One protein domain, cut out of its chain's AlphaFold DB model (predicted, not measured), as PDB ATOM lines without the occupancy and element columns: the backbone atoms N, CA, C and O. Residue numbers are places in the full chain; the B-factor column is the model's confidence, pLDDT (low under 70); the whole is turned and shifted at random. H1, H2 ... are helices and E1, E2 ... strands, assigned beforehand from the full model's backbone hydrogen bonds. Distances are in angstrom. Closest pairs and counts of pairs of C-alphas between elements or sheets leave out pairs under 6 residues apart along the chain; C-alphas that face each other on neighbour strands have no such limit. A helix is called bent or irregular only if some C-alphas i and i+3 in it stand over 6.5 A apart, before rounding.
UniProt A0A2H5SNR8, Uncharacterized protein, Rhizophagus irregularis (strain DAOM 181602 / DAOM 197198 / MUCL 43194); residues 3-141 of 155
ATOM      1  N   SER A   3      15.783 -35.254  21.100       56.28
ATOM      2  CA  SER A   3      16.166 -36.315  20.153       56.28
ATOM      3  C   SER A   3      15.908 -37.745  20.655       56.28
ATOM      4  O   SER A   3      15.428 -38.592  19.909       56.28
ATOM      5  N   ARG A   4      16.184 -38.025  21.936       60.28
ATOM      6  CA  ARG A   4      16.119 -39.382  22.515       60.28
ATOM      7  C   ARG A   4      14.778 -39.733  23.155       60.28
ATOM      8  O   ARG A   4      14.549 -40.892  23.488       60.28
ATOM      9  N   THR A   5      13.904 -38.755  23.359       64.19
ATOM     10  CA  THR A   5      12.633 -38.937  24.083       64.19
ATOM     11  C   THR A   5      11.404 -38.837  23.188       64.19
ATOM     12  O   THR A   5      10.333 -39.310  23.565       64.19
ATOM     13  N   CYS A   6      11.538 -38.263  21.994       69.62
ATOM     14  CA  CYS A   6      10.420 -37.976  21.099       69.62
ATOM     15  C   CYS A   6      10.347 -38.955  19.915       69.62
ATOM     16  O   CYS A   6      10.250 -38.546  18.764       69.62
ATOM     17  N   SER A   7      10.332 -40.265  20.185       72.00
ATOM     18  CA  SER A   7      10.291 -41.312  19.144       72.00
ATOM     19  C   SER A   7       9.029 -41.304  18.269       72.00
ATOM     20  O   SER A   7       9.003 -41.947  17.224       72.00
ATOM     21  N   LYS A   8       7.976 -40.584  18.674       82.00
ATOM     22  CA  LYS A   8       6.732 -40.394  17.906       82.00
ATOM     23  C   LYS A   8       6.676 -39.059  17.154       82.00
ATOM     24  O   LYS A   8       5.619 -38.703  16.646       82.00
ATOM     25  N   LEU A   9       7.754 -38.276  17.161       85.12
ATOM     26  CA  LEU A   9       7.779 -36.985  16.485       85.12
ATOM     27  C   LEU A   9       7.777 -37.196  14.972       85.12
ATOM     28  O   LEU A   9       8.754 -37.694  14.426       85.12
ATOM     29  N   GLU A  10       6.686 -36.800  14.318       88.75
ATOM     30  CA  GLU A  10       6.537 -36.894  12.861       88.75
ATOM     31  C   GLU A  10       6.812 -35.573  12.149       88.75
ATOM     32  O   GLU A  10       7.271 -35.563  11.012       88.75
ATOM     33  N   THR A  11       6.537 -34.448  12.807       87.75
ATOM     34  CA  THR A  11       6.715 -33.109  12.240       87.75
ATOM     35  C   THR A  11       7.432 -32.222  13.239       87.75
ATOM     36  O   THR A  11       6.973 -32.079  14.372       87.75
ATOM     37  N   LEU A  12       8.536 -31.615  12.811       88.56
ATOM     38  CA  LEU A  12       9.247 -30.592  13.565       88.56
ATOM     39  C   LEU A  12       9.210 -29.278  12.795       88.56
ATOM     40  O   LEU A  12       9.643 -29.205  11.650       88.56
ATOM     41  N   MET A  13       8.751 -28.235  13.470       87.44
ATOM     42  CA  MET A  13       8.922 -26.856  13.046       87.44
ATOM     43  C   MET A  13       9.760 -26.160  14.106       87.44
ATOM     44  O   MET A  13       9.398 -26.183  15.283       87.44
ATOM     45  N   THR A  14      10.883 -25.570  13.708       86.25
ATOM     46  CA  THR A  14      11.768 -24.875  14.644       86.25
ATOM     47  C   THR A  14      12.325 -23.598  14.046       86.25
ATOM     48  O   THR A  14      12.444 -23.456  12.828       86.25
ATOM     49  N   PHE A  15      12.670 -22.675  14.935       83.44
ATOM     50  CA  PHE A  15      13.434 -21.491  14.602       83.44
ATOM     51  C   PHE A  15      14.920 -21.772  14.807       83.44
ATOM     52  O   PHE A  15      15.315 -22.324  15.835       83.44
ATOM     53  N   CYS A  16      15.725 -21.410  13.819       81.19
ATOM     54  CA  CYS A  16      17.172 -21.434  13.899       81.19
ATOM     55  C   CYS A  16      17.658 -20.098  14.469       81.19
ATOM     56  O   CYS A  16      17.121 -19.035  14.131       81.19
ATOM     57  N   TYR A  17      18.658 -20.187  15.342       75.81
ATOM     58  CA  TYR A  17      19.283 -19.048  16.017       75.81
ATOM     59  C   TYR A  17      20.799 -19.001  15.797       75.81
ATOM     60  O   TYR A  17      21.403 -17.961  16.028       75.81
ATOM     61  N   ASP A  18      21.399 -20.108  15.353       74.62
ATOM     62  CA  ASP A  18      22.819 -20.237  15.042       74.62
ATOM     63  C   ASP A  18      23.030 -21.163  13.832       74.62
ATOM     64  O   ASP A  18      22.090 -21.784  13.326       74.62
ATOM     65  N   ASP A  19      24.275 -21.214  13.364       71.81
ATOM     66  CA  ASP A  19      24.752 -21.993  12.222       71.81
ATOM     67  C   ASP A  19      25.246 -23.399  12.602       71.81
ATOM     68  O   ASP A  19      25.741 -24.138  11.749       71.81
ATOM     69  N   GLN A  20      25.113 -23.806  13.869       73.94
ATOM     70  CA  GLN A  20      25.608 -25.107  14.311       73.94
ATOM     71  C   GLN A  20      24.616 -26.225  14.003       73.94
ATOM     72  O   GLN A  20      25.034 -27.356  13.760       73.94
ATOM     73  N   PHE A  21      23.307 -25.936  14.019       82.50
ATOM     74  CA  PHE A  21      22.225 -26.901  13.752       82.50
ATOM     75  C   PHE A  21      22.327 -28.211  14.559       82.50
ATOM     76  O   PHE A  21      21.677 -29.200  14.215       82.50
ATOM     77  N   GLN A  22      23.118 -28.244  15.635       82.50
ATOM     78  CA  GLN A  22      23.520 -29.481  16.305       82.50
ATOM     79  C   GLN A  22      22.309 -30.234  16.863       82.50
ATOM     80  O   GLN A  22      22.213 -31.452  16.717       82.50
ATOM     81  N   ASP A  23      21.355 -29.504  17.439       82.88
ATOM     82  CA  ASP A  23      20.111 -30.073  17.955       82.88
ATOM     83  C   ASP A  23      19.238 -30.657  16.836       82.88
ATOM     84  O   ASP A  23      18.659 -31.733  16.989       82.88
ATOM     85  N   ILE A  24      19.168 -29.977  15.687       86.00
ATOM     86  CA  ILE A  24      18.394 -30.420  14.519       86.00
ATOM     87  C   ILE A  24      19.026 -31.677  13.922       86.00
ATOM     88  O   ILE A  24      18.317 -32.633  13.613       86.00
ATOM     89  N   ILE A  25      20.356 -31.708  13.816       83.75
ATOM     90  CA  ILE A  25      21.117 -32.879  13.378       83.75
ATOM     91  C   ILE A  25      20.883 -34.055  14.334       83.75
ATOM     92  O   ILE A  25      20.599 -35.165  13.886       83.75
ATOM     93  N   GLU A  26      20.943 -33.830  15.649       83.44
ATOM     94  CA  GLU A  26      20.692 -34.887  16.632       83.44
ATOM     95  C   GLU A  26      19.263 -35.439  16.508       83.44
ATOM     96  O   GLU A  26      19.053 -36.650  16.606       83.44
ATOM     97  N   ILE A  27      18.278 -34.571  16.256       84.31
ATOM     98  CA  ILE A  27      16.886 -34.968  16.019       84.31
ATOM     99  C   ILE A  27      16.754 -35.775  14.721       84.31
ATOM    100  O   ILE A  27      16.124 -36.829  14.744       84.31
ATOM    101  N   LEU A  28      17.370 -35.338  13.619       81.00
ATOM    102  CA  LEU A  28      17.363 -36.070  12.345       81.00
ATOM    103  C   LEU A  28      17.947 -37.482  12.480       81.00
ATOM    104  O   LEU A  28      17.460 -38.406  11.834       81.00
ATOM    105  N   ILE A  29      18.965 -37.651  13.329       78.50
ATOM    106  CA  ILE A  29      19.618 -38.944  13.569       78.50
ATOM    107  C   ILE A  29      18.802 -39.834  14.517       78.50
ATOM    108  O   ILE A  29      18.776 -41.047  14.342       78.50
ATOM    109  N   CYS A  30      18.180 -39.266  15.553       79.56
ATOM    110  CA  CYS A  30      17.564 -40.052  16.630       79.56
ATOM    111  C   CYS A  30      16.047 -40.252  16.485       79.56
ATOM    112  O   CYS A  30      15.482 -41.127  17.145       79.56
ATOM    113  N   CYS A  31      15.359 -39.434  15.687       82.88
ATOM    114  CA  CYS A  31      13.912 -39.514  15.507       82.88
ATOM    115  C   CYS A  31      13.558 -40.269  14.220       82.88
ATOM    116  O   CYS A  31      13.209 -39.663  13.210       82.88
ATOM    117  N   ASP A  32      13.547 -41.603  14.288       79.56
ATOM    118  CA  ASP A  32      13.253 -42.510  13.157       79.56
ATOM    119  C   ASP A  32      11.904 -42.269  12.459       79.56
ATOM    120  O   ASP A  32      11.656 -42.779  11.363       79.56
ATOM    121  N   ASN A  33      10.987 -41.555  13.115       84.75
ATOM    122  CA  ASN A  33       9.655 -41.256  12.603       84.75
ATOM    123  C   ASN A  33       9.494 -39.808  12.147       84.75
ATOM    124  O   ASN A  33       8.382 -39.440  11.791       84.75
ATOM    125  N   LEU A  34      10.559 -39.000  12.123       87.12
ATOM    126  CA  LEU A  34      10.479 -37.641  11.605       87.12
ATOM    127  C   LEU A  34      10.263 -37.677  10.086       87.12
ATOM    128  O   LEU A  34      11.135 -38.094   9.325       87.12
ATOM    129  N   ILE A  35       9.083 -37.240   9.662       88.06
ATOM    130  CA  ILE A  35       8.616 -37.237   8.270       88.06
ATOM    131  C   ILE A  35       8.722 -35.832   7.675       88.06
ATOM    132  O   ILE A  35       8.999 -35.687   6.483       88.06
ATOM    133  N   ASN A  36       8.525 -34.802   8.498       89.56
ATOM    134  CA  ASN A  36       8.477 -33.412   8.073       89.56
ATOM    135  C   ASN A  36       9.405 -32.537   8.925       89.56
ATOM    136  O   ASN A  36       9.319 -32.552  10.156       89.56
ATOM    137  N   LEU A  37      10.230 -31.718   8.276       89.81
ATOM    138  CA  LEU A  37      11.082 -30.731   8.939       89.81
ATOM    139  C   LEU A  37      10.889 -29.353   8.305       89.81
ATOM    140  O   LEU A  37      11.037 -29.202   7.096       89.81
ATOM    141  N   ILE A  38      10.588 -28.352   9.129       89.56
ATOM    142  CA  ILE A  38      10.471 -26.946   8.738       89.56
ATOM    143  C   ILE A  38      11.466 -26.132   9.561       89.56
ATOM    144  O   ILE A  38      11.383 -26.100  10.793       89.56
ATOM    145  N   LEU A  39      12.376 -25.446   8.877       88.50
ATOM    146  CA  LEU A  39      13.360 -24.556   9.482       88.50
ATOM    147  C   LEU A  39      13.035 -23.111   9.150       88.50
ATOM    148  O   LEU A  39      13.035 -22.717   7.984       88.50
ATOM    149  N   ARG A  40      12.780 -22.319  10.191       84.81
ATOM    150  CA  ARG A  40      12.543 -20.881  10.082       84.81
ATOM    151  C   ARG A  40      13.747 -20.107  10.573       84.81
ATOM    152  O   ARG A  40      14.317 -20.465  11.598       84.81
ATOM    153  N   ASN A  41      14.105 -19.027   9.890       79.69
ATOM    154  CA  ASN A  41      15.073 -18.096  10.451       79.69
ATOM    155  C   ASN A  41      14.321 -17.110  11.355       79.69
ATOM    156  O   ASN A  41      13.331 -16.509  10.936       79.69
ATOM    157  N   SER A  42      14.749 -16.980  12.610       70.62
ATOM    158  CA  SER A  42      14.174 -16.009  13.553       70.62
ATOM    159  C   SER A  42      14.978 -14.719  13.671       70.62
ATOM    160  O   SER A  42      14.486 -13.762  14.268       70.62
ATOM    161  N   SER A  43      16.194 -14.688  13.123       69.62
ATOM    162  CA  SER A  43      17.069 -13.528  13.154       69.62
ATOM    163  C   SER A  43      17.118 -12.837  11.789       69.62
ATOM    164  O   SER A  43      16.705 -13.372  10.756       69.62
ATOM    165  N   ASP A  44      17.620 -11.605  11.795       66.19
ATOM    166  CA  ASP A  44      18.034 -10.907  10.576       66.19
ATOM    167  C   ASP A  44      19.464 -11.290  10.157       66.19
ATOM    168  O   ASP A  44      20.000 -10.735   9.198       66.19
ATOM    169  N   GLU A  45      20.091 -12.229  10.873       68.62
ATOM    170  CA  GLU A  45      21.417 -12.735  10.546       68.62
ATOM    171  C   GLU A  45      21.331 -13.847   9.498       68.62
ATOM    172  O   GLU A  45      20.405 -14.663   9.472       68.62
ATOM    173  N   ASN A  46      22.341 -13.884   8.632       72.62
ATOM    174  CA  ASN A  46      22.476 -14.905   7.607       72.62
ATOM    175  C   ASN A  46      23.001 -16.193   8.249       72.62
ATOM    176  O   ASN A  46      24.182 -16.281   8.579       72.62
ATOM    177  N   ILE A  47      22.131 -17.187   8.415       80.75
ATOM    178  CA  ILE A  47      22.503 -18.498   8.958       80.75
ATOM    179  C   ILE A  47      22.956 -19.406   7.809       80.75
ATOM    180  O   ILE A  47      22.181 -19.620   6.879       80.75
ATOM    181  N   ASP A  48      24.172 -19.963   7.871       82.69
ATOM    182  CA  ASP A  48      24.687 -20.916   6.873       82.69
ATOM    183  C   ASP A  48      24.327 -22.369   7.226       82.69
ATOM    184  O   ASP A  48      24.951 -23.003   8.070       82.69
ATOM    185  N   ALA A  49      23.330 -22.925   6.542       83.44
ATOM    186  CA  ALA A  49      22.869 -24.303   6.664       83.44
ATOM    187  C   ALA A  49      23.681 -25.329   5.861       83.44
ATOM    188  O   ALA A  49      23.288 -26.498   5.805       83.44
ATOM    189  N   THR A  50      24.821 -24.965   5.269       84.69
ATOM    190  CA  THR A  50      25.697 -25.932   4.583       84.69
ATOM    191  C   THR A  50      26.008 -27.184   5.432       84.69
ATOM    192  O   THR A  50      25.903 -28.295   4.894       84.69
ATOM    193  N   PRO A  51      26.301 -27.087   6.749       84.06
ATOM    194  CA  PRO A  51      26.525 -28.267   7.594       84.06
ATOM    195  C   PRO A  51      25.303 -29.193   7.698       84.06
ATOM    196  O   PRO A  51      25.433 -30.422   7.683       84.06
ATOM    197  N   LEU A  52      24.101 -28.614   7.748       87.00
ATOM    198  CA  LEU A  52      22.850 -29.361   7.810       87.00
ATOM    199  C   LEU A  52      22.599 -30.136   6.510       87.00
ATOM    200  O   LEU A  52      22.337 -31.337   6.556       87.00
ATOM    201  N   PHE A  53      22.717 -29.475   5.354       86.31
ATOM    202  CA  PHE A  53      22.537 -30.121   4.049       86.31
ATOM    203  C   PHE A  53      23.569 -31.228   3.817       86.31
ATOM    204  O   PHE A  53      23.222 -32.311   3.350       86.31
ATOM    205  N   THR A  54      24.819 -31.001   4.225       85.94
ATOM    206  CA  THR A  54      25.873 -32.029   4.180       85.94
ATOM    207  C   THR A  54      25.482 -33.262   4.996       85.94
ATOM    208  O   THR A  54      25.665 -34.396   4.554       85.94
ATOM    209  N   THR A  55      24.895 -33.054   6.174       83.12
ATOM    210  CA  THR A  55      24.441 -34.146   7.041       83.12
ATOM    211  C   THR A  55      23.251 -34.900   6.446       83.12
ATOM    212  O   THR A  55      23.229 -36.130   6.515       83.12
ATOM    213  N   LEU A  56      22.292 -34.196   5.833       82.75
ATOM    214  CA  LEU A  56      21.162 -34.814   5.126       82.75
ATOM    215  C   LEU A  56      21.646 -35.687   3.962       82.75
ATOM    216  O   LEU A  56      21.245 -36.841   3.853       82.75
ATOM    217  N   LEU A  57      22.576 -35.181   3.149       82.06
ATOM    218  CA  LEU A  57      23.190 -35.939   2.055       82.06
ATOM    219  C   LEU A  57      23.874 -37.219   2.560       82.06
ATOM    220  O   LEU A  57      23.644 -38.302   2.019       82.06
ATOM    221  N   ALA A  58      24.665 -37.105   3.631       81.50
ATOM    222  CA  ALA A  58      25.394 -38.225   4.222       81.50
ATOM    223  C   ALA A  58      24.487 -39.298   4.855       81.50
ATOM    224  O   ALA A  58      24.909 -40.445   4.982       81.50
ATOM    225  N   ASN A  59      23.256 -38.947   5.246       75.94
ATOM    226  CA  ASN A  59      22.321 -39.842   5.942       75.94
ATOM    227  C   ASN A  59      21.035 -40.123   5.147       75.94
ATOM    228  O   ASN A  59      20.068 -40.649   5.702       75.94
ATOM    229  N   SER A  60      21.038 -39.829   3.848       72.31
ATOM    230  CA  SER A  60      19.873 -39.908   2.957       72.31
ATOM    231  C   SER A  60      19.176 -41.274   2.927       72.31
ATOM    232  O   SER A  60      17.959 -41.349   2.774       72.31
ATOM    233  N   SER A  61      19.910 -42.368   3.147       68.50
ATOM    234  CA  SER A  61      19.359 -43.729   3.220       68.50
ATOM    235  C   SER A  61      18.741 -44.104   4.573       68.50
ATOM    236  O   SER A  61      18.130 -45.167   4.681       68.50
ATOM    237  N   HIS A  62      18.929 -43.292   5.616       64.88
ATOM    238  CA  HIS A  62      18.667 -43.686   7.005       64.88
ATOM    239  C   HIS A  62      17.472 -42.985   7.655       64.88
ATOM    240  O   HIS A  62      16.947 -43.501   8.638       64.88
ATOM    241  N   HIS A  63      17.002 -41.862   7.110       71.19
ATOM    242  CA  HIS A  63      15.876 -41.116   7.678       71.19
ATOM    243  C   HIS A  63      14.588 -41.264   6.849       71.19
ATOM    244  O   HIS A  63      14.624 -41.371   5.624       71.19
ATOM    245  N   LYS A  64      13.425 -41.201   7.514       78.94
ATOM    246  CA  LYS A  64      12.088 -41.196   6.876       78.94
ATOM    247  C   LYS A  64      11.613 -39.806   6.443       78.94
ATOM    248  O   LYS A  64      10.433 -39.628   6.140       78.94
ATOM    249  N   LEU A  65      12.515 -38.825   6.444       84.56
ATOM    250  CA  LEU A  65      12.196 -37.467   6.040       84.56
ATOM    251  C   LEU A  65      11.639 -37.482   4.612       84.56
ATOM    252  O   LEU A  65      12.292 -37.961   3.691       84.56
ATOM    253  N   SER A  66      10.421 -36.977   4.456       85.75
ATOM    254  CA  SER A  66       9.697 -36.922   3.184       85.75
ATOM    255  C   SER A  66       9.450 -35.492   2.726       85.75
ATOM    256  O   SER A  66       9.380 -35.246   1.530       85.75
ATOM    257  N   LYS A  67       9.338 -34.541   3.661       88.69
ATOM    258  CA  LYS A  67       9.176 -33.122   3.357       88.69
ATOM    259  C   LYS A  67      10.177 -32.303   4.146       88.69
ATOM    260  O   LYS A  67      10.254 -32.413   5.372       88.69
ATOM    261  N   PHE A  68      10.898 -31.443   3.446       89.19
ATOM    262  CA  PHE A  68      11.847 -30.522   4.047       89.19
ATOM    263  C   PHE A  68      11.560 -29.106   3.569       89.19
ATOM    264  O   PHE A  68      11.449 -28.871   2.372       89.19
ATOM    265  N   CYS A  69      11.420 -28.167   4.497       88.75
ATOM    266  CA  CYS A  69      11.154 -26.771   4.200       88.75
ATOM    267  C   CYS A  69      12.184 -25.881   4.893       88.75
ATOM    268  O   CYS A  69      12.428 -26.028   6.091       88.75
ATOM    269  N   VAL A  70      12.775 -24.958   4.138       87.38
ATOM    270  CA  VAL A  70      13.784 -24.016   4.629       87.38
ATOM    271  C   VAL A  70      13.361 -22.593   4.309       87.38
ATOM    272  O   VAL A  70      12.964 -22.287   3.188       87.38
ATOM    273  N   ASP A  71      13.455 -21.717   5.301       83.69
ATOM    274  CA  ASP A  71      13.259 -20.282   5.132       83.69
ATOM    275  C   ASP A  71      14.261 -19.690   4.141       83.69
ATOM    276  O   ASP A  71      15.461 -19.922   4.229       83.69
ATOM    277  N   SER A  72      13.754 -18.869   3.226       76.25
ATOM    278  CA  SER A  72      14.515 -18.103   2.238       76.25
ATOM    279  C   SER A  72      15.672 -17.271   2.808       76.25
ATOM    280  O   SER A  72      16.587 -16.934   2.061       76.25
ATOM    281  N   LYS A  73      15.636 -16.931   4.105       77.69
ATOM    282  CA  LYS A  73      16.712 -16.224   4.820       77.69
ATOM    283  C   LYS A  73      17.856 -17.136   5.295       77.69
ATOM    284  O   LYS A  73      18.812 -16.646   5.890       77.69
ATOM    285  N   ILE A  74      17.741 -18.452   5.135       78.31
ATOM    286  CA  ILE A  74      18.792 -19.411   5.484       78.31
ATOM    287  C   ILE A  74      19.661 -19.621   4.247       78.31
ATOM    288  O   ILE A  74      19.170 -20.001   3.188       78.31
ATOM    289  N   HIS A  75      20.955 -19.374   4.392       78.06
ATOM    290  CA  HIS A  75      21.944 -19.496   3.333       78.06
ATOM    291  C   HIS A  75      22.528 -20.904   3.291       78.06
ATOM    292  O   HIS A  75      22.580 -21.599   4.295       78.06
ATOM    293  N   PHE A  76      23.000 -21.325   2.126       80.31
ATOM    294  CA  PHE A  76      23.863 -22.489   1.952       80.31
ATOM    295  C   PHE A  76      24.599 -22.355   0.615       80.31
ATOM    296  O   PHE A  76      24.164 -21.620  -0.278       80.31
ATOM    297  N   THR A  77      25.736 -23.034   0.474       81.69
ATOM    298  CA  THR A  77      26.557 -22.932  -0.745       81.69
ATOM    299  C   THR A  77      25.836 -23.472  -1.997       81.69
ATOM    300  O   THR A  77      25.055 -24.421  -1.907       81.69
ATOM    301  N   PRO A  78      26.094 -22.922  -3.200       80.56
ATOM    302  CA  PRO A  78      25.516 -23.462  -4.435       80.56
ATOM    303  C   PRO A  78      25.865 -24.937  -4.675       80.56
ATOM    304  O   PRO A  78      25.013 -25.707  -5.108       80.56
ATOM    305  N   ASP A  79      27.089 -25.350  -4.340       84.12
ATOM    306  CA  ASP A  79      27.555 -26.728  -4.529       84.12
ATOM    307  C   ASP A  79      26.770 -27.728  -3.669       84.12
ATOM    308  O   ASP A  79      26.393 -28.803  -4.153       84.12
ATOM    309  N   ILE A  80      26.473 -27.370  -2.411       84.50
ATOM    310  CA  ILE A  80      25.688 -28.242  -1.532       84.50
ATOM    311  C   ILE A  80      24.217 -28.282  -1.949       84.50
ATOM    312  O   ILE A  80      23.610 -29.351  -1.898       84.50
ATOM    313  N   LEU A  81      23.661 -27.158  -2.426       83.62
ATOM    314  CA  LEU A  81      22.312 -27.133  -2.991       83.62
ATOM    315  C   LEU A  81      22.219 -28.063  -4.197       83.62
ATOM    316  O   LEU A  81      21.326 -28.899  -4.238       83.62
ATOM    317  N   ASN A  82      23.141 -27.942  -5.151       84.31
ATOM    318  CA  ASN A  82      23.139 -28.768  -6.357       84.31
ATOM    319  C   ASN A  82      23.233 -30.253  -6.008       84.31
ATOM    320  O   ASN A  82      22.425 -31.041  -6.480       84.31
ATOM    321  N   SER A  83      24.138 -30.614  -5.095       87.38
ATOM    322  CA  SER A  83      24.278 -31.998  -4.626       87.38
ATOM    323  C   SER A  83      22.987 -32.523  -3.987       87.38
ATOM    324  O   SER A  83      22.606 -33.674  -4.193       87.38
ATOM    325  N   PHE A  84      22.297 -31.684  -3.210       86.06
ATOM    326  CA  PHE A  84      21.011 -32.033  -2.608       86.06
ATOM    327  C   PHE A  84      19.892 -32.155  -3.646       86.06
ATOM    328  O   PHE A  84      19.094 -33.086  -3.567       86.06
ATOM    329  N   LEU A  85      19.854 -31.264  -4.639       83.94
ATOM    330  CA  LEU A  85      18.896 -31.321  -5.743       83.94
ATOM    331  C   LEU A  85      19.102 -32.568  -6.616       83.94
ATOM    332  O   LEU A  85      18.129 -33.227  -6.966       83.94
ATOM    333  N   ASP A  86      20.348 -32.944  -6.895       85.31
ATOM    334  CA  ASP A  86      20.669 -34.171  -7.632       85.31
ATOM    335  C   ASP A  86      20.207 -35.421  -6.863       85.31
ATOM    336  O   ASP A  86      19.680 -36.368  -7.448       85.31
ATOM    337  N   MET A  87      20.352 -35.421  -5.532       84.69
ATOM    338  CA  MET A  87      19.888 -36.515  -4.674       84.69
ATOM    339  C   MET A  87      18.360 -36.681  -4.700       84.69
ATOM    340  O   MET A  87      17.878 -37.817  -4.640       84.69
ATOM    341  N   ILE A  88      17.600 -35.580  -4.748       80.62
ATOM    342  CA  ILE A  88      16.128 -35.633  -4.803       80.62
ATOM    343  C   ILE A  88      15.595 -35.869  -6.226       80.62
ATOM    344  O   ILE A  88      14.532 -36.473  -6.357       80.62
ATOM    345  N   ASP A  89      16.315 -35.447  -7.275       78.19
ATOM    346  CA  ASP A  89      15.961 -35.722  -8.680       78.19
ATOM    347  C   ASP A  89      16.279 -37.172  -9.094       78.19
ATOM    348  O   ASP A  89      15.715 -37.685 -10.067       78.19
ATOM    349  N   ASP A  90      17.139 -37.887  -8.351       73.56
ATOM    350  CA  ASP A  90      17.430 -39.293  -8.630       73.56
ATOM    351  C   ASP A  90      16.174 -40.169  -8.467       73.56
ATOM    352  O   ASP A  90      15.811 -40.632  -7.384       73.56
ATOM    353  N   LYS A  91      15.538 -40.468  -9.605       57.00
ATOM    354  CA  LYS A  91      14.332 -41.302  -9.755       57.00
ATOM    355  C   LYS A  91      14.463 -42.727  -9.207       57.00
ATOM    356  O   LYS A  91      13.472 -43.457  -9.192       57.00
ATOM    357  N   LYS A  92      15.664 -43.169  -8.822       56.91
ATOM    358  CA  LYS A  92      15.886 -44.462  -8.153       56.91
ATOM    359  C   LYS A  92      15.789 -44.373  -6.632       56.91
ATOM    360  O   LYS A  92      15.753 -45.416  -5.978       56.91
ATOM    361  N   ASN A  93      15.752 -43.169  -6.073       61.88
ATOM    362  CA  ASN A  93      15.689 -42.959  -4.643       61.88
ATOM    363  C   ASN A  93      14.250 -43.185  -4.149       61.88
ATOM    364  O   ASN A  93      13.332 -42.437  -4.469       61.88
ATOM    365  N   ILE A  94      14.040 -44.265  -3.390       54.84
ATOM    366  CA  ILE A  94      12.717 -44.675  -2.875       54.84
ATOM    367  C   ILE A  94      12.191 -43.671  -1.828       54.84
ATOM    368  O   ILE A  94      10.986 -43.596  -1.598       54.84
ATOM    369  N   ASN A  95      13.082 -42.858  -1.252       59.81
ATOM    370  CA  ASN A  95      12.768 -41.813  -0.281       59.81
ATOM    371  C   ASN A  95      12.982 -40.422  -0.903       59.81
ATOM    372  O   ASN A  95      13.859 -39.675  -0.473       59.81
ATOM    373  N   SER A  96      12.214 -40.077  -1.941       72.00
ATOM    374  CA  SER A  96      12.266 -38.733  -2.529       72.00
ATOM    375  C   SER A  96      11.809 -37.696  -1.499       72.00
ATOM    376  O   SER A  96      10.639 -37.683  -1.104       72.00
ATOM    377  N   ILE A  97      12.727 -36.835  -1.059       83.00
ATOM    378  CA  ILE A  97      12.399 -35.697  -0.199       83.00
ATOM    379  C   ILE A  97      11.778 -34.621  -1.083       83.00
ATOM    380  O   ILE A  97      12.414 -34.131  -2.013       83.00
ATOM    381  N   ILE A  98      10.559 -34.211  -0.762       86.00
ATOM    382  CA  ILE A  98       9.956 -33.024  -1.349       86.00
ATOM    383  C   ILE A  98      10.537 -31.807  -0.633       86.00
ATOM    384  O   ILE A  98      10.346 -31.625   0.574       86.00
ATOM    385  N   PHE A  99      11.283 -30.994  -1.374       86.44
ATOM    386  CA  PHE A  99      11.954 -29.817  -0.839       86.44
ATOM    387  C   PHE A  99      11.144 -28.546  -1.119       86.44
ATOM    388  O   PHE A  99      10.630 -28.351  -2.217       86.44
ATOM    389  N   TYR A 100      11.031 -27.679  -0.119       87.00
ATOM    390  CA  TYR A 100      10.270 -26.439  -0.181       87.00
ATOM    391  C   TYR A 100      11.106 -25.262   0.299       87.00
ATOM    392  O   TYR A 100      11.872 -25.368   1.260       87.00
ATOM    393  N   ILE A 101      10.877 -24.105  -0.315       85.75
ATOM    394  CA  ILE A 101      11.458 -22.841   0.134       85.75
ATOM    395  C   ILE A 101      10.345 -22.000   0.732       85.75
ATOM    396  O   ILE A 101       9.368 -21.680   0.060       85.75
ATOM    397  N   TYR A 102      10.495 -21.623   1.992       84.06
ATOM    398  CA  TYR A 102       9.540 -20.768   2.673       84.06
ATOM    399  C   TYR A 102       9.874 -19.292   2.469       84.06
ATOM    400  O   TYR A 102      10.966 -18.824   2.796       84.06
ATOM    401  N   LYS A 103       8.905 -18.540   1.955       79.19
ATOM    402  CA  LYS A 103       9.003 -17.103   1.721       79.19
ATOM    403  C   LYS A 103       8.590 -16.328   2.973       79.19
ATOM    404  O   LYS A 103       7.446 -15.899   3.116       79.19
ATOM    405  N   SER A 104       9.551 -16.081   3.853       67.69
ATOM    406  CA  SER A 104       9.334 -15.301   5.073       67.69
ATOM    407  C   SER A 104       9.098 -13.813   4.769       67.69
ATOM    408  O   SER A 104       9.893 -13.166   4.087       67.69
ATOM    409  N   GLY A 105       7.991 -13.247   5.267       61.22
ATOM    410  CA  GLY A 105       7.777 -11.792   5.331       61.22
ATOM    411  C   GLY A 105       7.537 -11.065   4.001       61.22
ATOM    412  O   GLY A 105       7.813  -9.870   3.903       61.22
ATOM    413  N   GLY A 106       7.053 -11.747   2.956       51.28
ATOM    414  CA  GLY A 106       6.709 -11.103   1.676       51.28
ATOM    415  C   GLY A 106       7.910 -10.569   0.880       51.28
ATOM    416  O   GLY A 106       7.720  -9.916  -0.150       51.28
ATOM    417  N   ILE A 107       9.132 -10.875   1.322       48.56
ATOM    418  CA  ILE A 107      10.378 -10.398   0.726       48.56
ATOM    419  C   ILE A 107      10.456 -10.910  -0.723       48.56
ATOM    420  O   ILE A 107      10.173 -12.076  -1.018       48.56
ATOM    421  N   LYS A 108      10.791 -10.018  -1.667       46.16
ATOM    422  CA  LYS A 108      11.307 -10.441  -2.981       46.16
ATOM    423  C   LYS A 108      12.541 -11.296  -2.709       46.16
ATOM    424  O   LYS A 108      13.282 -10.934  -1.813       46.16
ATOM    425  N   TYR A 109      12.750 -12.370  -3.460       50.19
ATOM    426  CA  TYR A 109      13.921 -13.261  -3.430       50.19
ATOM    427  C   TYR A 109      15.275 -12.517  -3.455       50.19
ATOM    428  O   TYR A 109      15.971 -12.500  -4.462       50.19
ATOM    429  N   VAL A 110      15.639 -11.846  -2.369       39.47
ATOM    430  CA  VAL A 110      16.851 -11.050  -2.211       39.47
ATOM    431  C   VAL A 110      17.515 -11.630  -0.976       39.47
ATOM    432  O   VAL A 110      17.101 -11.367   0.146       39.47
ATOM    433  N   GLY A 111      18.450 -12.537  -1.227       44.38
ATOM    434  CA  GLY A 111      19.068 -13.397  -0.220       44.38
ATOM    435  C   GLY A 111      19.629 -14.685  -0.818       44.38
ATOM    436  O   GLY A 111      20.536 -15.276  -0.251       44.38
ATOM    437  N   TYR A 112      19.170 -15.082  -2.009       54.59
ATOM    438  CA  TYR A 112      19.604 -16.323  -2.639       54.59
ATOM    439  C   TYR A 112      20.423 -16.097  -3.916       54.59
ATOM    440  O   TYR A 112      19.931 -16.317  -5.020       54.59
ATOM    441  N   ASP A 113      21.699 -15.724  -3.781       54.88
ATOM    442  CA  ASP A 113      22.653 -15.547  -4.902       54.88
ATOM    443  C   ASP A 113      22.997 -16.855  -5.668       54.88
ATOM    444  O   ASP A 113      23.929 -16.899  -6.467       54.88
ATOM    445  N   GLY A 114      22.234 -17.937  -5.472       57.78
ATOM    446  CA  GLY A 114      22.501 -19.251  -6.066       57.78
ATOM    447  C   GLY A 114      21.280 -20.068  -6.495       57.78
ATOM    448  O   GLY A 114      21.464 -21.160  -7.025       57.78
ATOM    449  N   ILE A 115      20.039 -19.593  -6.305       70.69
ATOM    450  CA  ILE A 115      18.841 -20.310  -6.775       70.69
ATOM    451  C   ILE A 115      18.480 -19.797  -8.158       70.69
ATOM    452  O   ILE A 115      18.040 -18.665  -8.342       70.69
ATOM    453  N   THR A 116      18.702 -20.655  -9.146       74.25
ATOM    454  CA  THR A 116      18.400 -20.373 -10.544       74.25
ATOM    455  C   THR A 116      16.984 -20.835 -10.886       74.25
ATOM    456  O   THR A 116      16.398 -21.661 -10.185       74.25
ATOM    457  N   ASN A 117      16.451 -20.384 -12.026       76.31
ATOM    458  CA  ASN A 117      15.199 -20.932 -12.563       76.31
ATOM    459  C   ASN A 117      15.271 -22.457 -12.757       76.31
ATOM    460  O   ASN A 117      14.259 -23.131 -12.625       76.31
ATOM    461  N   ASN A 118      16.457 -23.009 -13.033       78.38
ATOM    462  CA  ASN A 118      16.633 -24.453 -13.149       78.38
ATOM    463  C   ASN A 118      16.412 -25.164 -11.807       78.38
ATOM    464  O   ASN A 118      15.768 -26.203 -11.769       78.38
ATOM    465  N   HIS A 119      16.880 -24.582 -10.698       77.75
ATOM    466  CA  HIS A 119      16.629 -25.136  -9.364       77.75
ATOM    467  C   HIS A 119      15.133 -25.134  -9.041       77.75
ATOM    468  O   HIS A 119      14.629 -26.115  -8.511       77.75
ATOM    469  N   LEU A 120      14.405 -24.079  -9.427       79.31
ATOM    470  CA  LEU A 120      12.947 -24.028  -9.273       79.31
ATOM    471  C   LEU A 120      12.234 -25.108 -10.101       79.31
ATOM    472  O   LEU A 120      11.321 -25.749  -9.596       79.31
ATOM    473  N   LEU A 121      12.679 -25.362 -11.336       78.19
ATOM    474  CA  LEU A 121      12.121 -26.435 -12.167       78.19
ATOM    475  C   LEU A 121      12.351 -27.827 -11.559       78.19
ATOM    476  O   LEU A 121      11.467 -28.675 -11.645       78.19
ATOM    477  N   ILE A 122      13.515 -28.061 -10.943       78.75
ATOM    478  CA  ILE A 122      13.802 -29.316 -10.230       78.75
ATOM    479  C   ILE A 122      12.905 -29.443  -8.995       78.75
ATOM    480  O   ILE A 122      12.337 -30.503  -8.763       78.75
ATOM    481  N   LEU A 123      12.723 -28.366  -8.225       80.94
ATOM    482  CA  LEU A 123      11.785 -28.364  -7.099       80.94
ATOM    483  C   LEU A 123      10.375 -28.758  -7.548       80.94
ATOM    484  O   LEU A 123       9.786 -29.677  -6.987       80.94
ATOM    485  N   GLU A 124       9.862 -28.111  -8.595       82.19
ATOM    486  CA  GLU A 124       8.530 -28.391  -9.136       82.19
ATOM    487  C   GLU A 124       8.399 -29.827  -9.664       82.19
ATOM    488  O   GLU A 124       7.354 -30.456  -9.479       82.19
ATOM    489  N   SER A 125       9.450 -30.383 -10.282       79.75
ATOM    490  CA  SER A 125       9.424 -31.750 -10.820       79.75
ATOM    491  C   SER A 125       9.284 -32.817  -9.728       79.75
ATOM    492  O   SER A 125       8.667 -33.858  -9.975       79.75
ATOM    493  N   VAL A 126       9.788 -32.543  -8.519       78.38
ATOM    494  CA  VAL A 126       9.667 -33.419  -7.342       78.38
ATOM    495  C   VAL A 126       8.467 -33.067  -6.449       78.38
ATOM    496  O   VAL A 126       8.326 -33.610  -5.355       78.38
ATOM    497  N   GLY A 127       7.577 -32.177  -6.906       80.81
ATOM    498  CA  GLY A 127       6.380 -31.742  -6.173       80.81
ATOM    499  C   GLY A 127       6.640 -30.688  -5.090       80.81
ATOM    500  O   GLY A 127       5.745 -30.379  -4.301       80.81
ATOM    501  N   GLY A 128       7.862 -30.164  -5.041       83.94
ATOM    502  CA  GLY A 128       8.270 -29.047  -4.208       83.94
ATOM    503  C   GLY A 128       7.890 -27.711  -4.831       83.94
ATOM    504  O   GLY A 128       7.639 -27.601  -6.030       83.94
ATOM    505  N   CYS A 129       7.838 -26.671  -4.012       84.19
ATOM    506  CA  CYS A 129       7.558 -25.319  -4.476       84.19
ATOM    507  C   CYS A 129       7.959 -24.283  -3.422       84.19
ATOM    508  O   CYS A 129       8.583 -24.576  -2.395       84.19
ATOM    509  N   ILE A 130       7.606 -23.041  -3.715       84.94
ATOM    510  CA  ILE A 130       7.735 -21.911  -2.812       84.94
ATOM    511  C   ILE A 130       6.461 -21.842  -1.978       84.94
ATOM    512  O   ILE A 130       5.379 -21.787  -2.556       84.94
ATOM    513  N   LEU A 131       6.602 -21.797  -0.657       85.19
ATOM    514  CA  LEU A 131       5.489 -21.736   0.288       85.19
ATOM    515  C   LEU A 131       5.438 -20.384   0.994       85.19
ATOM    516  O   LEU A 131       6.482 -19.807   1.314       85.19
ATOM    517  N   ASP A 132       4.237 -19.909   1.294       82.19
ATOM    518  CA  ASP A 132       4.004 -18.852   2.276       82.19
ATOM    519  C   ASP A 132       3.521 -19.408   3.635       82.19
ATOM    520  O   ASP A 132       3.615 -20.608   3.913       82.19
ATOM    521  N   ASP A 133       3.100 -18.524   4.547       77.12
ATOM    522  CA  ASP A 133       2.643 -18.925   5.884       77.12
ATOM    523  C   ASP A 133       1.381 -19.801   5.829       77.12
ATOM    524  O   ASP A 133       1.272 -20.762   6.598       77.12
ATOM    525  N   ASP A 134       0.446 -19.499   4.923       79.12
ATOM    526  CA  ASP A 134      -0.798 -20.255   4.778       79.12
ATOM    527  C   ASP A 134      -0.506 -21.636   4.182       79.12
ATOM    528  O   ASP A 134      -1.077 -22.641   4.622       79.12
ATOM    529  N   ASP A 135       0.425 -21.713   3.233       81.19
ATOM    530  CA  ASP A 135       0.861 -22.969   2.634       81.19
ATOM    531  C   ASP A 135       1.536 -23.893   3.660       81.19
ATOM    532  O   ASP A 135       1.173 -25.067   3.756       81.19
ATOM    533  N   ILE A 136       2.458 -23.382   4.496       78.56
ATOM    534  CA  ILE A 136       3.100 -24.193   5.551       78.56
ATOM    535  C   ILE A 136       2.049 -24.796   6.479       78.56
ATOM    536  O   ILE A 136       2.096 -25.993   6.777       78.56
ATOM    537  N   ILE A 137       1.090 -23.988   6.935       75.06
ATOM    538  CA  ILE A 137       0.024 -24.462   7.821       75.06
ATOM    539  C   ILE A 137      -0.788 -25.557   7.123       75.06
ATOM    540  O   ILE A 137      -1.126 -26.561   7.743       75.06
ATOM    541  N   ASN A 138      -1.082 -25.411   5.833       76.12
ATOM    542  CA  ASN A 138      -1.935 -26.345   5.105       76.12
ATOM    543  C   ASN A 138      -1.236 -27.634   4.653       76.12
ATOM    544  O   ASN A 138      -1.897 -28.678   4.601       76.12
ATOM    545  N   ASP A 139       0.049 -27.581   4.318       73.31
ATOM    546  CA  ASP A 139       0.782 -28.695   3.702       73.31
ATOM    547  C   ASP A 139       1.565 -29.542   4.704       73.31
ATOM    548  O   ASP A 139       1.884 -30.704   4.417       73.31
ATOM    549  N   PHE A 140       1.821 -28.988   5.892       73.94
ATOM    550  CA  PHE A 140       2.509 -29.662   6.990       73.94
ATOM    551  C   PHE A 140       1.604 -29.941   8.198       73.94
ATOM    552  O   PHE A 140       2.019 -30.653   9.116       73.94
ATOM    553  N   SER A 141       0.360 -29.441   8.214       64.31
ATOM    554  CA  SER A 141      -0.610 -29.800   9.253       64.31
ATOM    555  C   SER A 141      -0.965 -31.285   9.198       64.31
ATOM    556  O   SER A 141      -1.465 -31.798   8.198       64.31
TER     557      SER A 141
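AT A GLANCE: This is residues 3 to 141 of the 155 residues of an uncharacterized protein of Rhizophagus irregularis (strain DAOM 181602 / DAOM 197198 / MUCL 43194) (UniProt A0A2H5SNR8). A parallel sheet of four strands is the core; helices H1, H2, H3 and H4 stand side by side in an arc that starts over one face and curves round to the edge strand E4, while H5 covers the opposite face, along E2. The arc is loose at H1, which is only close to H2, and residues 103 to 116 form a long stretch with no named element before H4. The printed part has 139 residues, with under half in its five named helices and four named strands, in the order E1 H1 E2 H2 E3 H3 E4 H4 H5. The sheet order is E1 E2 E3 E4 and the class is mixed, helices and strands. The whole is compact, with a radius of gyration of the C-alphas of 14.0 A and spans of 39 by 35 by 29 A.

HOW THE PARTS SIT: E1, residues 11 to 16, is parallel to E2, residues 36 to 41, with N 12 and O 36 2.9 A apart, within hydrogen-bond range. E2 is parallel to E3, residues 67 to 71, with N 39 and O 69 at 2.8 A. E3 is parallel to E4, residues 98 to 102, with N 100 and O 68 at 2.8 A. H1, residues 22 to 30, only grazes the sheet; H2, residues 50 to 58, is not on it; H3, residues 78 to 89, is only just on it, with 5 pairs of C-alphas within 10 A, and only grazes it. E1, H1, E2; E2, H2, E3; and E3, H3, E4 are strand-helix-strand units, two parallel neighbour strands with a helix between, each with a right-handed crossover. H1 and H2 are close but not clearly touching, the C-alphas of Ile 25 and Leu 52 being closest at 6.8 A. H2 and H3 touch, closest at the C-alphas of Leu 57 and Phe 84, 6.5 A, at a shallow tilt of 32 degrees, the same way. H3, with residues 85 to 89 alone, touches H4, residues 117 to 125, closest at the C-alphas of Asp 89 and Ile 122, 6.9 A. H4 only grazes the sheet; the closest C-alphas of E4 and H4 are those of Phe 99 and Leu 123, 6.4 A. H5, residues 133 to 140, is on the sheet at a height over the sheet of 9.3 A, over E2 and along the strands, at 9 degrees to E2 on the local plane. H4 and H5 are apart. In H1 to H5 every O i to N i+4 pair is within hydrogen-bond range.

IN THESE COORDINATES: E1 begins at C-alpha 11 (6.715, -33.109, 12.240) and is 15.8 A long; E2 is 16.8 A. H3, the longest helix by residues, is 16.1 A long and begins at C-alpha 78 (25.516, -23.462, -4.435). H5 ends at C-alpha 140 (2.509, -29.662, 6.990).

THE WHOLE: The C-alphas of Thr 5 and Asn 117 are the two farthest apart, 40.9 A. The printed part has no cut. The link E4 to H4, 14 residues, is long. Mean pLDDT of the printed part is 77.3; 26 residues are under 70, among them residues 104 to 114.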